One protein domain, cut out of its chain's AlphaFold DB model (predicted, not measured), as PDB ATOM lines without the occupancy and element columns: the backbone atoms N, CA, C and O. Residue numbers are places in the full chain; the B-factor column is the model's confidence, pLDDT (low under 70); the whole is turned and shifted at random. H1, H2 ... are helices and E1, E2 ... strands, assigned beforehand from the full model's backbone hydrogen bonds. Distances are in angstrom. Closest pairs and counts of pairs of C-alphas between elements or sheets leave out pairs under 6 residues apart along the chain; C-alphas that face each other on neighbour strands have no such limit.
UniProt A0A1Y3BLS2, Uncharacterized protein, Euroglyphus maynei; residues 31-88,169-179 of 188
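Overview. This is residues 31 to 88 and 169 to 179 of the 188 residues of an uncharacterized protein of Euroglyphus maynei (UniProt A0A1Y3BLS2). Look for a small wall of three short parallel strands with one long helix, H1, running over one face and no named helix over the other. Beyond the ends of the strands, long loops reach out, and the short helix H2 lies out there, away from H1. The printed part has 69 residues, in chain order E1, H1, E2, H2, E3, with sheet order E2, E1, E3; it is mixed, helices and strands, with 33 residues, under half, in named elements. It is flat, spanning 35 by 31 by 17 A, and only just compact, close to loose, with a radius of gyration of the C-alphas of 12.8 A.

Arrangement. Start at the inner strand E1, residues 33 to 36. Edge strand E2, residues 69 to 72, is parallel to it at 21 degrees, with N 34 and O 69 2.8 A apart, within hydrogen-bond range. Edge strand E3, residues 173 to 176, is parallel to E1 at 23 degrees, with N 35 and O 174 at 2.8 A, also within hydrogen-bond range. H1, residues 50 to 65, is on the sheet at a height over the sheet of 9.9 A, over E1 and along the strands, at 16 degrees to E1 on the local plane. The closest C-alphas of H1 and E2 are those of Ile 64 and Thr 70, 6.2 A. E1, H1 and E2 form a strand-helix-strand unit, two parallel neighbour strands joined through a helix, with a right-handed crossover; H1 on one face makes two layers. H2, residues 84 to 88, is not on the sheet and is apart from E1 and H1. In H1 every O i to N i+4 pair is within hydrogen-bond range; in H2 0 of 1 is, beside 2 of 2 O i to N i+3 pairs.

Along the chain. Find C-alpha 33 at (35.894, -23.850, -9.056), where E1 begins its 10.1 A. H1 runs 22.2 A from C-alpha 50 at (55.503, -13.960, 2.680). E2 spans 10.5 A, H2 8.6 A and E3 10.1 A, ending at C-alpha 176, (44.558, -17.502, -8.115).

Size, cuts and confidence. The C-alphas farthest apart, of Leu 44 and Gly 67, are 35.7 A apart. Residues 89 to 168 are not printed, and C-alphas 88 and 169 stand 19.3 A apart across this cut. The links E1 to H1 and E2 to H2 are long. No printed residue is under 70 in pLDDT.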
ATOM      1  N   ASP A  31      28.954 -22.429  -7.481       92.62
ATOM      2  CA  ASP A  31      29.136 -22.792  -8.890       92.62
ATOM      3  C   ASP A  31      30.585 -22.593  -9.372       92.62
ATOM      4  O   ASP A  31      30.927 -22.987 -10.493       92.62
ATOM      5  N   LEU A  32      31.440 -21.981  -8.540       95.12
ATOM      6  CA  LEU A  32      32.810 -21.606  -8.873       95.12
ATOM      7  C   LEU A  32      33.821 -22.675  -8.428       95.12
ATOM      8  O   LEU A  32      33.868 -23.085  -7.264       95.12
ATOM      9  N   ASN A  33      34.703 -23.059  -9.352       96.81
ATOM     10  CA  ASN A  33      35.894 -23.850  -9.056       96.81
ATOM     11  C   ASN A  33      37.098 -22.915  -8.925       96.81
ATOM     12  O   ASN A  33      37.482 -22.235  -9.875       96.81
ATOM     13  N   VAL A  34      37.710 -22.882  -7.751       97.75
ATOM     14  CA  VAL A  34      38.874 -22.045  -7.474       97.75
ATOM     15  C   VAL A  34      40.109 -22.928  -7.448       97.75
ATOM     16  O   VAL A  34      40.223 -23.858  -6.654       97.75
ATOM     17  N   TYR A  35      41.061 -22.621  -8.310       97.56
ATOM     18  CA  TYR A  35      42.384 -23.219  -8.292       97.56
ATOM     19  C   TYR A  35      43.373 -22.182  -7.793       97.56
ATOM     20  O   TYR A  35      43.224 -21.002  -8.102       97.56
ATOM     21  N   TYR A  36      44.388 -22.589  -7.042       97.12
ATOM     22  CA  TYR A  36      45.437 -21.662  -6.634       97.12
ATOM     23  C   TYR A  36      46.833 -22.263  -6.757       97.12
ATOM     24  O   TYR A  36      47.014 -23.478  -6.669       97.12
ATOM     25  N   LEU A  37      47.816 -21.392  -6.975       94.38
ATOM     26  CA  LEU A  37      49.238 -21.718  -6.955       94.38
ATOM     27  C   LEU A  37      49.977 -20.678  -6.115       94.38
ATOM     28  O   LEU A  37      49.694 -19.486  -6.209       94.38
ATOM     29  N   ARG A  38      50.927 -21.131  -5.299       92.50
ATOM     30  CA  ARG A  38      51.772 -20.252  -4.471       92.50
ATOM     31  C   ARG A  38      53.033 -19.812  -5.195       92.50
ATOM     32  O   ARG A  38      53.506 -18.705  -4.988       92.50
ATOM     33  N   ASP A  39      53.559 -20.694  -6.030       88.50
ATOM     34  CA  ASP A  39      54.776 -20.487  -6.794       88.50
ATOM     35  C   ASP A  39      54.697 -21.318  -8.080       88.50
ATOM     36  O   ASP A  39      54.198 -22.448  -8.087       88.50
ATOM     37  N   LEU A  40      55.182 -20.746  -9.178       86.69
ATOM     38  CA  LEU A  40      55.341 -21.443 -10.449       86.69
ATOM     39  C   LEU A  40      56.561 -22.377 -10.424       86.69
ATOM     40  O   LEU A  40      56.635 -23.312 -11.221       86.69
ATOM     41  N   GLY A  41      57.522 -22.139  -9.524       86.12
ATOM     42  CA  GLY A  41      58.807 -22.832  -9.484       86.12
ATOM     43  C   GLY A  41      59.688 -22.489 -10.689       86.12
ATOM     44  O   GLY A  41      60.493 -23.326 -11.120       86.12
ATOM     45  N   ASP A  42      59.483 -21.300 -11.263       86.06
ATOM     46  CA  ASP A  42      60.239 -20.777 -12.398       86.06
ATOM     47  C   ASP A  42      61.667 -20.413 -11.949       86.06
ATOM     48  O   ASP A  42      61.828 -19.580 -11.060       86.06
ATOM     49  N   PRO A  43      62.721 -21.007 -12.544       80.88
ATOM     50  CA  PRO A  43      64.112 -20.703 -12.198       80.88
ATOM     51  C   PRO A  43      64.525 -19.241 -12.383       80.88
ATOM     52  O   PRO A  43      65.551 -18.837 -11.840       80.88
ATOM     53  N   LEU A  44      63.803 -18.489 -13.217       80.19
ATOM     54  CA  LEU A  44      64.084 -17.083 -13.502       80.19
ATOM     55  C   LEU A  44      63.293 -16.134 -12.598       80.19
ATOM     56  O   LEU A  44      63.564 -14.933 -12.604       80.19
ATOM     57  N   ALA A  45      62.324 -16.652 -11.842       82.19
ATOM     58  CA  ALA A  45      61.529 -15.863 -10.919       82.19
ATOM     59  C   ALA A  45      62.185 -15.801  -9.536       82.19
ATOM     60  O   ALA A  45      62.853 -16.733  -9.086       82.19
ATOM     61  N   LEU A  46      61.966 -14.683  -8.846       86.38
ATOM     62  CA  LEU A  46      62.322 -14.557  -7.439       86.38
ATOM     63  C   LEU A  46      61.301 -15.306  -6.567       86.38
ATOM     64  O   LEU A  46      60.126 -15.382  -6.949       86.38
ATOM     65  N   PRO A  47      61.707 -15.803  -5.385       88.62
ATOM     66  CA  PRO A  47      60.772 -16.336  -4.400       88.62
ATOM     67  C   PRO A  47      59.692 -15.310  -4.049       88.62
ATOM     68  O   PRO A  47      59.981 -14.121  -3.934       88.62
ATOM     69  N   VAL A  48      58.457 -15.776  -3.870       91.69
ATOM     70  CA  VAL A  48      57.326 -14.908  -3.523       91.69
ATOM     71  C   VAL A  48      57.412 -14.486  -2.056       91.69
ATOM     72  O   VAL A  48      57.593 -15.326  -1.173       91.69
ATOM     73  N   ASP A  49      57.254 -13.189  -1.804       93.56
ATOM     74  CA  ASP A  49      57.247 -12.611  -0.465       93.56
ATOM     75  C   ASP A  49      56.124 -13.195   0.411       93.56
ATOM     76  O   ASP A  49      54.996 -13.438  -0.038       93.56
ATOM     77  N   VAL A  50      56.431 -13.395   1.694       94.12
ATOM     78  CA  VAL A  50      55.503 -13.960   2.680       94.12
ATOM     79  C   VAL A  50      54.222 -13.136   2.824       94.12
ATOM     80  O   VAL A  50      53.153 -13.704   3.039       94.12
ATOM     81  N   GLU A  51      54.281 -11.813   2.671       94.19
ATOM     82  CA  GLU A  51      53.105 -10.947   2.746       94.19
ATOM     83  C   GLU A  51      52.127 -11.219   1.596       94.19
ATOM     84  O   GLU A  51      50.914 -11.295   1.811       94.19
ATOM     85  N   ILE A  52      52.649 -11.454   0.389       94.81
ATOM     86  CA  ILE A  52      51.844 -11.799  -0.788       94.81
ATOM     87  C   ILE A  52      51.196 -13.171  -0.593       94.81
ATOM     88  O   ILE A  52      50.000 -13.332  -0.851       94.81
ATOM     89  N   LEU A  53      51.955 -14.144  -0.079       95.81
ATOM     90  CA  LEU A  53      51.430 -15.474   0.242       95.81
ATOM     91  C   LEU A  53      50.337 -15.411   1.318       95.81
ATOM     92  O   LEU A  53      49.292 -16.036   1.159       95.81
ATOM     93  N   ASN A  54      50.510 -14.582   2.349       96.06
ATOM     94  CA  ASN A  54      49.484 -14.346   3.368       96.06
ATOM     95  C   ASN A  54      48.211 -13.716   2.773       96.06
ATOM     96  O   ASN A  54      47.097 -14.020   3.208       96.06
ATOM     97  N   GLY A  55      48.354 -12.823   1.790       96.00
ATOM     98  CA  GLY A  55      47.229 -12.265   1.036       96.00
ATOM     99  C   GLY A  55      46.478 -13.334   0.240       96.00
ATOM    100  O   GLY A  55      45.248 -13.409   0.312       96.00
ATOM    101  N   LEU A  56      47.219 -14.206  -0.451       96.88
ATOM    102  CA  LEU A  56      46.658 -15.353  -1.166       96.88
ATOM    103  C   LEU A  56      45.907 -16.293  -0.213       96.88
ATOM    104  O   LEU A  56      44.787 -16.694  -0.522       96.88
ATOM    105  N   ASP A  57      46.462 -16.584   0.963       97.19
ATOM    106  CA  ASP A  57      45.820 -17.439   1.969       97.19
ATOM    107  C   ASP A  57      44.494 -16.866   2.470       97.19
ATOM    108  O   ASP A  57      43.506 -17.594   2.598       97.19
ATOM    109  N   LYS A  58      44.431 -15.549   2.691       97.94
ATOM    110  CA  LYS A  58      43.178 -14.868   3.048       97.94
ATOM    111  C   LYS A  58      42.135 -14.982   1.936       97.94
ATOM    112  O   LYS A  58      40.968 -15.233   2.230       97.94
ATOM    113  N   MET A  59      42.541 -14.832   0.672       96.62
ATOM    114  CA  MET A  59      41.645 -15.010  -0.478       96.62
ATOM    115  C   MET A  59      41.139 -16.450  -0.595       96.62
ATOM    116  O   MET A  59      39.937 -16.664  -0.731       96.62
ATOM    117  N   VAL A  60      42.038 -17.434  -0.507       97.75
ATOM    118  CA  VAL A  60      41.700 -18.864  -0.540       97.75
ATOM    119  C   VAL A  60      40.709 -19.199   0.572       97.75
ATOM    120  O   VAL A  60      39.667 -19.797   0.307       97.75
ATOM    121  N   LYS A  61      40.975 -18.739   1.799       97.88
ATOM    122  CA  LYS A  61      40.059 -18.913   2.929       97.88
ATOM    123  C   LYS A  61      38.692 -18.287   2.660       97.88
ATOM    124  O   LYS A  61      37.684 -18.942   2.890       97.88
ATOM    125  N   HIS A  62      38.647 -17.062   2.137       97.00
ATOM    126  CA  HIS A  62      37.386 -16.400   1.802       97.00
ATOM    127  C   HIS A  62      36.555 -17.219   0.803       97.00
ATOM    128  O   HIS A  62      35.356 -17.393   1.002       97.00
ATOM    129  N   PHE A  63      37.173 -17.766  -0.244       97.06
ATOM    130  CA  PHE A  63      36.471 -18.607  -1.213       97.06
ATOM    131  C   PHE A  63      35.977 -19.929  -0.610       97.06
ATOM    132  O   PHE A  63      34.868 -20.364  -0.931       97.06
ATOM    133  N   ILE A  64      36.753 -20.556   0.277       96.88
ATOM    134  CA  ILE A  64      36.335 -21.771   0.995       96.88
ATOM    135  C   ILE A  64      35.147 -21.474   1.916       96.88
ATOM    136  O   ILE A  64      34.146 -22.184   1.866       96.88
ATOM    137  N   ASP A  65      35.233 -20.405   2.711       97.56
ATOM    138  CA  ASP A  65      34.195 -20.017   3.673       97.56
ATOM    139  C   ASP A  65      32.865 -19.661   2.967       97.56
ATOM    140  O   ASP A  65      31.795 -19.827   3.547       97.56
ATOM    141  N   ASN A  66      32.918 -19.233   1.698       96.50
ATOM    142  CA  ASN A  66      31.741 -18.977   0.856       96.50
ATOM    143  C   ASN A  66      31.280 -20.203   0.034       96.50
ATOM    144  O   ASN A  66      30.384 -20.086  -0.798       96.50
ATOM    145  N   GLY A  67      31.862 -21.387   0.255       95.62
ATOM    146  CA  GLY A  67      31.363 -22.647  -0.304       95.62
ATOM    147  C   GLY A  67      31.803 -22.963  -1.735       95.62
ATOM    148  O   GLY A  67      31.161 -23.781  -2.392       95.62
ATOM    149  N   THR A  68      32.878 -22.347  -2.233       96.94
ATOM    150  CA  THR A  68      33.479 -22.752  -3.520       96.94
ATOM    151  C   THR A  68      34.213 -24.091  -3.406       96.94
ATOM    152  O   THR A  68      34.742 -24.454  -2.348       96.94
ATOM    153  N   ARG A  69      34.375 -24.798  -4.531       95.56
ATOM    154  CA  ARG A  69      35.358 -25.887  -4.617       95.56
ATOM    155  C   ARG A  69      36.749 -25.289  -4.818       95.56
ATOM    156  O   ARG A  69      37.094 -24.932  -5.939       95.56
ATOM    157  N   THR A  70      37.553 -25.219  -3.757       97.50
ATOM    158  CA  THR A  70      38.918 -24.663  -3.815       97.50
ATOM    159  C   THR A  70      39.997 -25.748  -3.739       97.50
ATOM    160  O   THR A  70      39.980 -26.566  -2.822       97.50
ATOM    161  N   LEU A  71      40.945 -25.763  -4.682       96.44
ATOM    162  CA  LEU A  71      42.021 -26.761  -4.773       96.44
ATOM    163  C   LEU A  71      43.377 -26.124  -5.113       96.44
ATOM    164  O   LEU A  71      43.471 -25.262  -5.983       96.44
ATOM    165  N   GLU A  72      44.445 -26.599  -4.473       95.88
ATOM    166  CA  GLU A  72      45.813 -26.246  -4.869       95.88
ATOM    167  C   GLU A  72      46.198 -26.993  -6.151       95.88
ATOM    168  O   GLU A  72      45.912 -28.188  -6.296       95.88
ATOM    169  N   LEU A  73      46.850 -26.307  -7.091       94.00
ATOM    170  CA  LEU A  73      47.349 -26.946  -8.303       94.00
ATOM    171  C   LEU A  73      48.474 -27.930  -7.990       94.00
ATOM    172  O   LEU A  73      49.446 -27.626  -7.303       94.00
ATOM    173  N   ASN A  74      48.378 -29.113  -8.587       91.25
ATOM    174  CA  ASN A  74      49.434 -30.104  -8.512       91.25
ATOM    175  C   ASN A  74      50.634 -29.670  -9.364       91.25
ATOM    176  O   ASN A  74      50.579 -29.735 -10.589       91.25
ATOM    177  N   MET A  75      51.721 -29.275  -8.705       91.69
ATOM    178  CA  MET A  75      52.986 -28.875  -9.330       91.69
ATOM    179  C   MET A  75      54.067 -29.965  -9.228       91.69
ATOM    180  O   MET A  75      55.258 -29.682  -9.323       91.69
ATOM    181  N   LYS A  76      53.703 -31.235  -9.006       90.88
ATOM    182  CA  LYS A  76      54.684 -32.323  -8.848       90.88
ATOM    183  C   LYS A  76      55.301 -32.720 -10.188       90.88
ATOM    184  O   LYS A  76      54.592 -33.023 -11.146       90.88
ATOM    185  N   LYS A  77      56.631 -32.762 -10.269       89.81
ATOM    186  CA  LYS A  77      57.339 -33.237 -11.466       89.81
ATOM    187  C   LYS A  77      57.043 -34.720 -11.712       89.81
ATOM    188  O   LYS A  77      57.148 -35.523 -10.793       89.81
ATOM    189  N   GLY A  78      56.747 -35.081 -12.960       85.19
ATOM    190  CA  GLY A  78      56.568 -36.477 -13.384       85.19
ATOM    191  C   GLY A  78      55.156 -37.042 -13.198       85.19
ATOM    192  O   GLY A  78      54.888 -38.133 -13.688       85.19
ATOM    193  N   ASP A  79      54.245 -36.308 -12.562       87.56
ATOM    194  CA  ASP A  79      52.832 -36.686 -12.497       87.56
ATOM    195  C   ASP A  79      52.121 -36.306 -13.819       87.56
ATOM    196  O   ASP A  79      52.192 -35.148 -14.237       87.56
ATOM    197  N   PRO A  80      51.432 -37.244 -14.501       80.94
ATOM    198  CA  PRO A  80      50.718 -36.970 -15.752       80.94
ATOM    199  C   PRO A  80      49.640 -35.880 -15.661       80.94
ATOM    200  O   PRO A  80      49.341 -35.240 -16.672       80.94
ATOM    201  N   ASN A  81      49.065 -35.668 -14.475       82.00
ATOM    202  CA  ASN A  81      48.020 -34.675 -14.210       82.00
ATOM    203  C   ASN A  81      48.568 -33.377 -13.598       82.00
ATOM    204  O   ASN A  81      47.796 -32.523 -13.163       82.00
ATOM    205  N   SER A  82      49.891 -33.235 -13.525       89.06
ATOM    206  CA  SER A  82      50.541 -32.056 -12.970       89.06
ATOM    207  C   SER A  82      50.631 -30.904 -13.964       89.06
ATOM    208  O   SER A  82      50.734 -31.082 -15.180       89.06
ATOM    209  N   PHE A  83      50.651 -29.702 -13.401       90.50
ATOM    210  CA  PHE A  83      50.874 -28.431 -14.075       90.50
ATOM    211  C   PHE A  83      52.335 -27.978 -13.967       90.50
ATOM    212  O   PHE A  83      52.632 -26.819 -14.219       90.50
ATOM    213  N   TYR A  84      53.271 -28.878 -13.638       91.44
ATOM    214  CA  TYR A  84      54.691 -28.564 -13.430       91.44
ATOM    215  C   TYR A  84      55.343 -27.756 -14.564       91.44
ATOM    216  O   TYR A  84      56.233 -26.952 -14.297       91.44
ATOM    217  N   ASP A  85      54.891 -27.917 -15.812       90.38
ATOM    218  CA  ASP A  85      55.388 -27.146 -16.959       90.38
ATOM    219  C   ASP A  85      55.041 -25.638 -16.886       90.38
ATOM    220  O   ASP A  85      55.643 -24.840 -17.605       90.38
ATOM    221  N   PHE A  86      54.165 -25.205 -15.968       89.12
ATOM    222  CA  PHE A  86      53.909 -23.786 -15.668       89.12
ATOM    223  C   PHE A  86      55.166 -23.051 -15.191       89.12
ATOM    224  O   PHE A  86      55.265 -21.841 -15.374       89.12
ATOM    225  N   ARG A  87      56.169 -23.771 -14.673       89.88
ATOM    226  CA  ARG A  87      57.488 -23.210 -14.344       89.88
ATOM    227  C   ARG A  87      58.202 -22.563 -15.532       89.88
ATOM    228  O   ARG A  87      59.198 -21.884 -15.341       89.88
ATOM    229  N   PHE A  88      57.764 -22.844 -16.759       87.81
ATOM    230  CA  PHE A  88      58.320 -22.257 -17.974       87.81
ATOM    231  C   PHE A  88      57.540 -21.016 -18.438       87.81
ATOM    232  O   PHE A  88      57.787 -20.538 -19.541       87.81
ATOM    233  N   LEU A 169      40.009 -25.007 -16.113       94.56
ATOM    234  CA  LEU A 169      39.176 -23.850 -15.797       94.56
ATOM    235  C   LEU A 169      37.755 -24.016 -16.346       94.56
ATOM    236  O   LEU A 169      36.791 -23.655 -15.678       94.56
ATOM    237  N   GLY A 170      37.596 -24.590 -17.541       93.75
ATOM    238  CA  GLY A 170      36.283 -24.698 -18.175       93.75
ATOM    239  C   GLY A 170      35.573 -23.338 -18.228       93.75
ATOM    240  O   GLY A 170      36.197 -22.323 -18.526       93.75
ATOM    241  N   ASN A 171      34.275 -23.320 -17.909       91.06
ATOM    242  CA  ASN A 171      33.465 -22.094 -17.933       91.06
ATOM    243  C   ASN A 171      33.390 -21.370 -16.577       91.06
ATOM    244  O   ASN A 171      33.154 -20.167 -16.546       91.06
ATOM    245  N   ASN A 172      33.589 -22.096 -15.470       92.50
ATOM    246  CA  ASN A 172      33.340 -21.603 -14.107       92.50
ATOM    247  C   ASN A 172      34.573 -21.758 -13.200       92.50
ATOM    248  O   ASN A 172      34.450 -21.892 -11.983       92.50
ATOM    249  N   GLY A 173      35.760 -21.852 -13.787       95.81
ATOM    250  CA  GLY A 173      37.013 -22.025 -13.068       95.81
ATOM    251  C   GLY A 173      37.836 -20.749 -13.067       95.81
ATOM    252  O   GLY A 173      37.961 -20.079 -14.091       95.81
ATOM    253  N   VAL A 174      38.443 -20.438 -11.927       95.81
ATOM    254  CA  VAL A 174      39.396 -19.332 -11.785       95.81
ATOM    255  C   VAL A 174      40.711 -19.838 -11.215       95.81
ATOM    256  O   VAL A 174      40.732 -20.775 -10.420       95.81
ATOM    257  N   LEU A 175      41.809 -19.204 -11.623       95.88
ATOM    258  CA  LEU A 175      43.137 -19.452 -11.076       95.88
ATOM    259  C   LEU A 175      43.589 -18.243 -10.260       95.88
ATOM    260  O   LEU A 175      43.645 -17.130 -10.778       95.88
ATOM    261  N   LEU A 176      43.937 -18.476  -8.999       96.25
ATOM    262  CA  LEU A 176      44.558 -17.502  -8.115       96.25
ATOM    263  C   LEU A 176      46.067 -17.747  -8.087       96.25
ATOM    264  O   LEU A 176      46.527 -18.839  -7.753       96.25
ATOM    265  N   CYS A 177      46.840 -16.727  -8.428       93.31
ATOM    266  CA  CYS A 177      48.292 -16.771  -8.371       93.31
ATOM    267  C   CYS A 177      48.854 -15.407  -7.948       93.31
ATOM    268  O   CYS A 177      48.225 -14.375  -8.209       93.31
ATOM    269  N   PRO A 178      50.032 -15.374  -7.303       92.50
ATOM    270  CA  PRO A 178      50.773 -14.138  -7.106       92.50
ATOM    271  C   PRO A 178      51.070 -13.451  -8.443       92.50
ATOM    272  O   PRO A 178      51.531 -14.086  -9.388       92.50
ATOM    273  N   ILE A 179      50.825 -12.141  -8.510       85.81
ATOM    274  CA  ILE A 179      51.135 -11.315  -9.692       85.81
ATOM    275  C   ILE A 179      52.588 -10.818  -9.714       85.81
ATOM    276  O   ILE A 179      53.083 -10.400 -10.756       85.81
TER     277      ILE A 179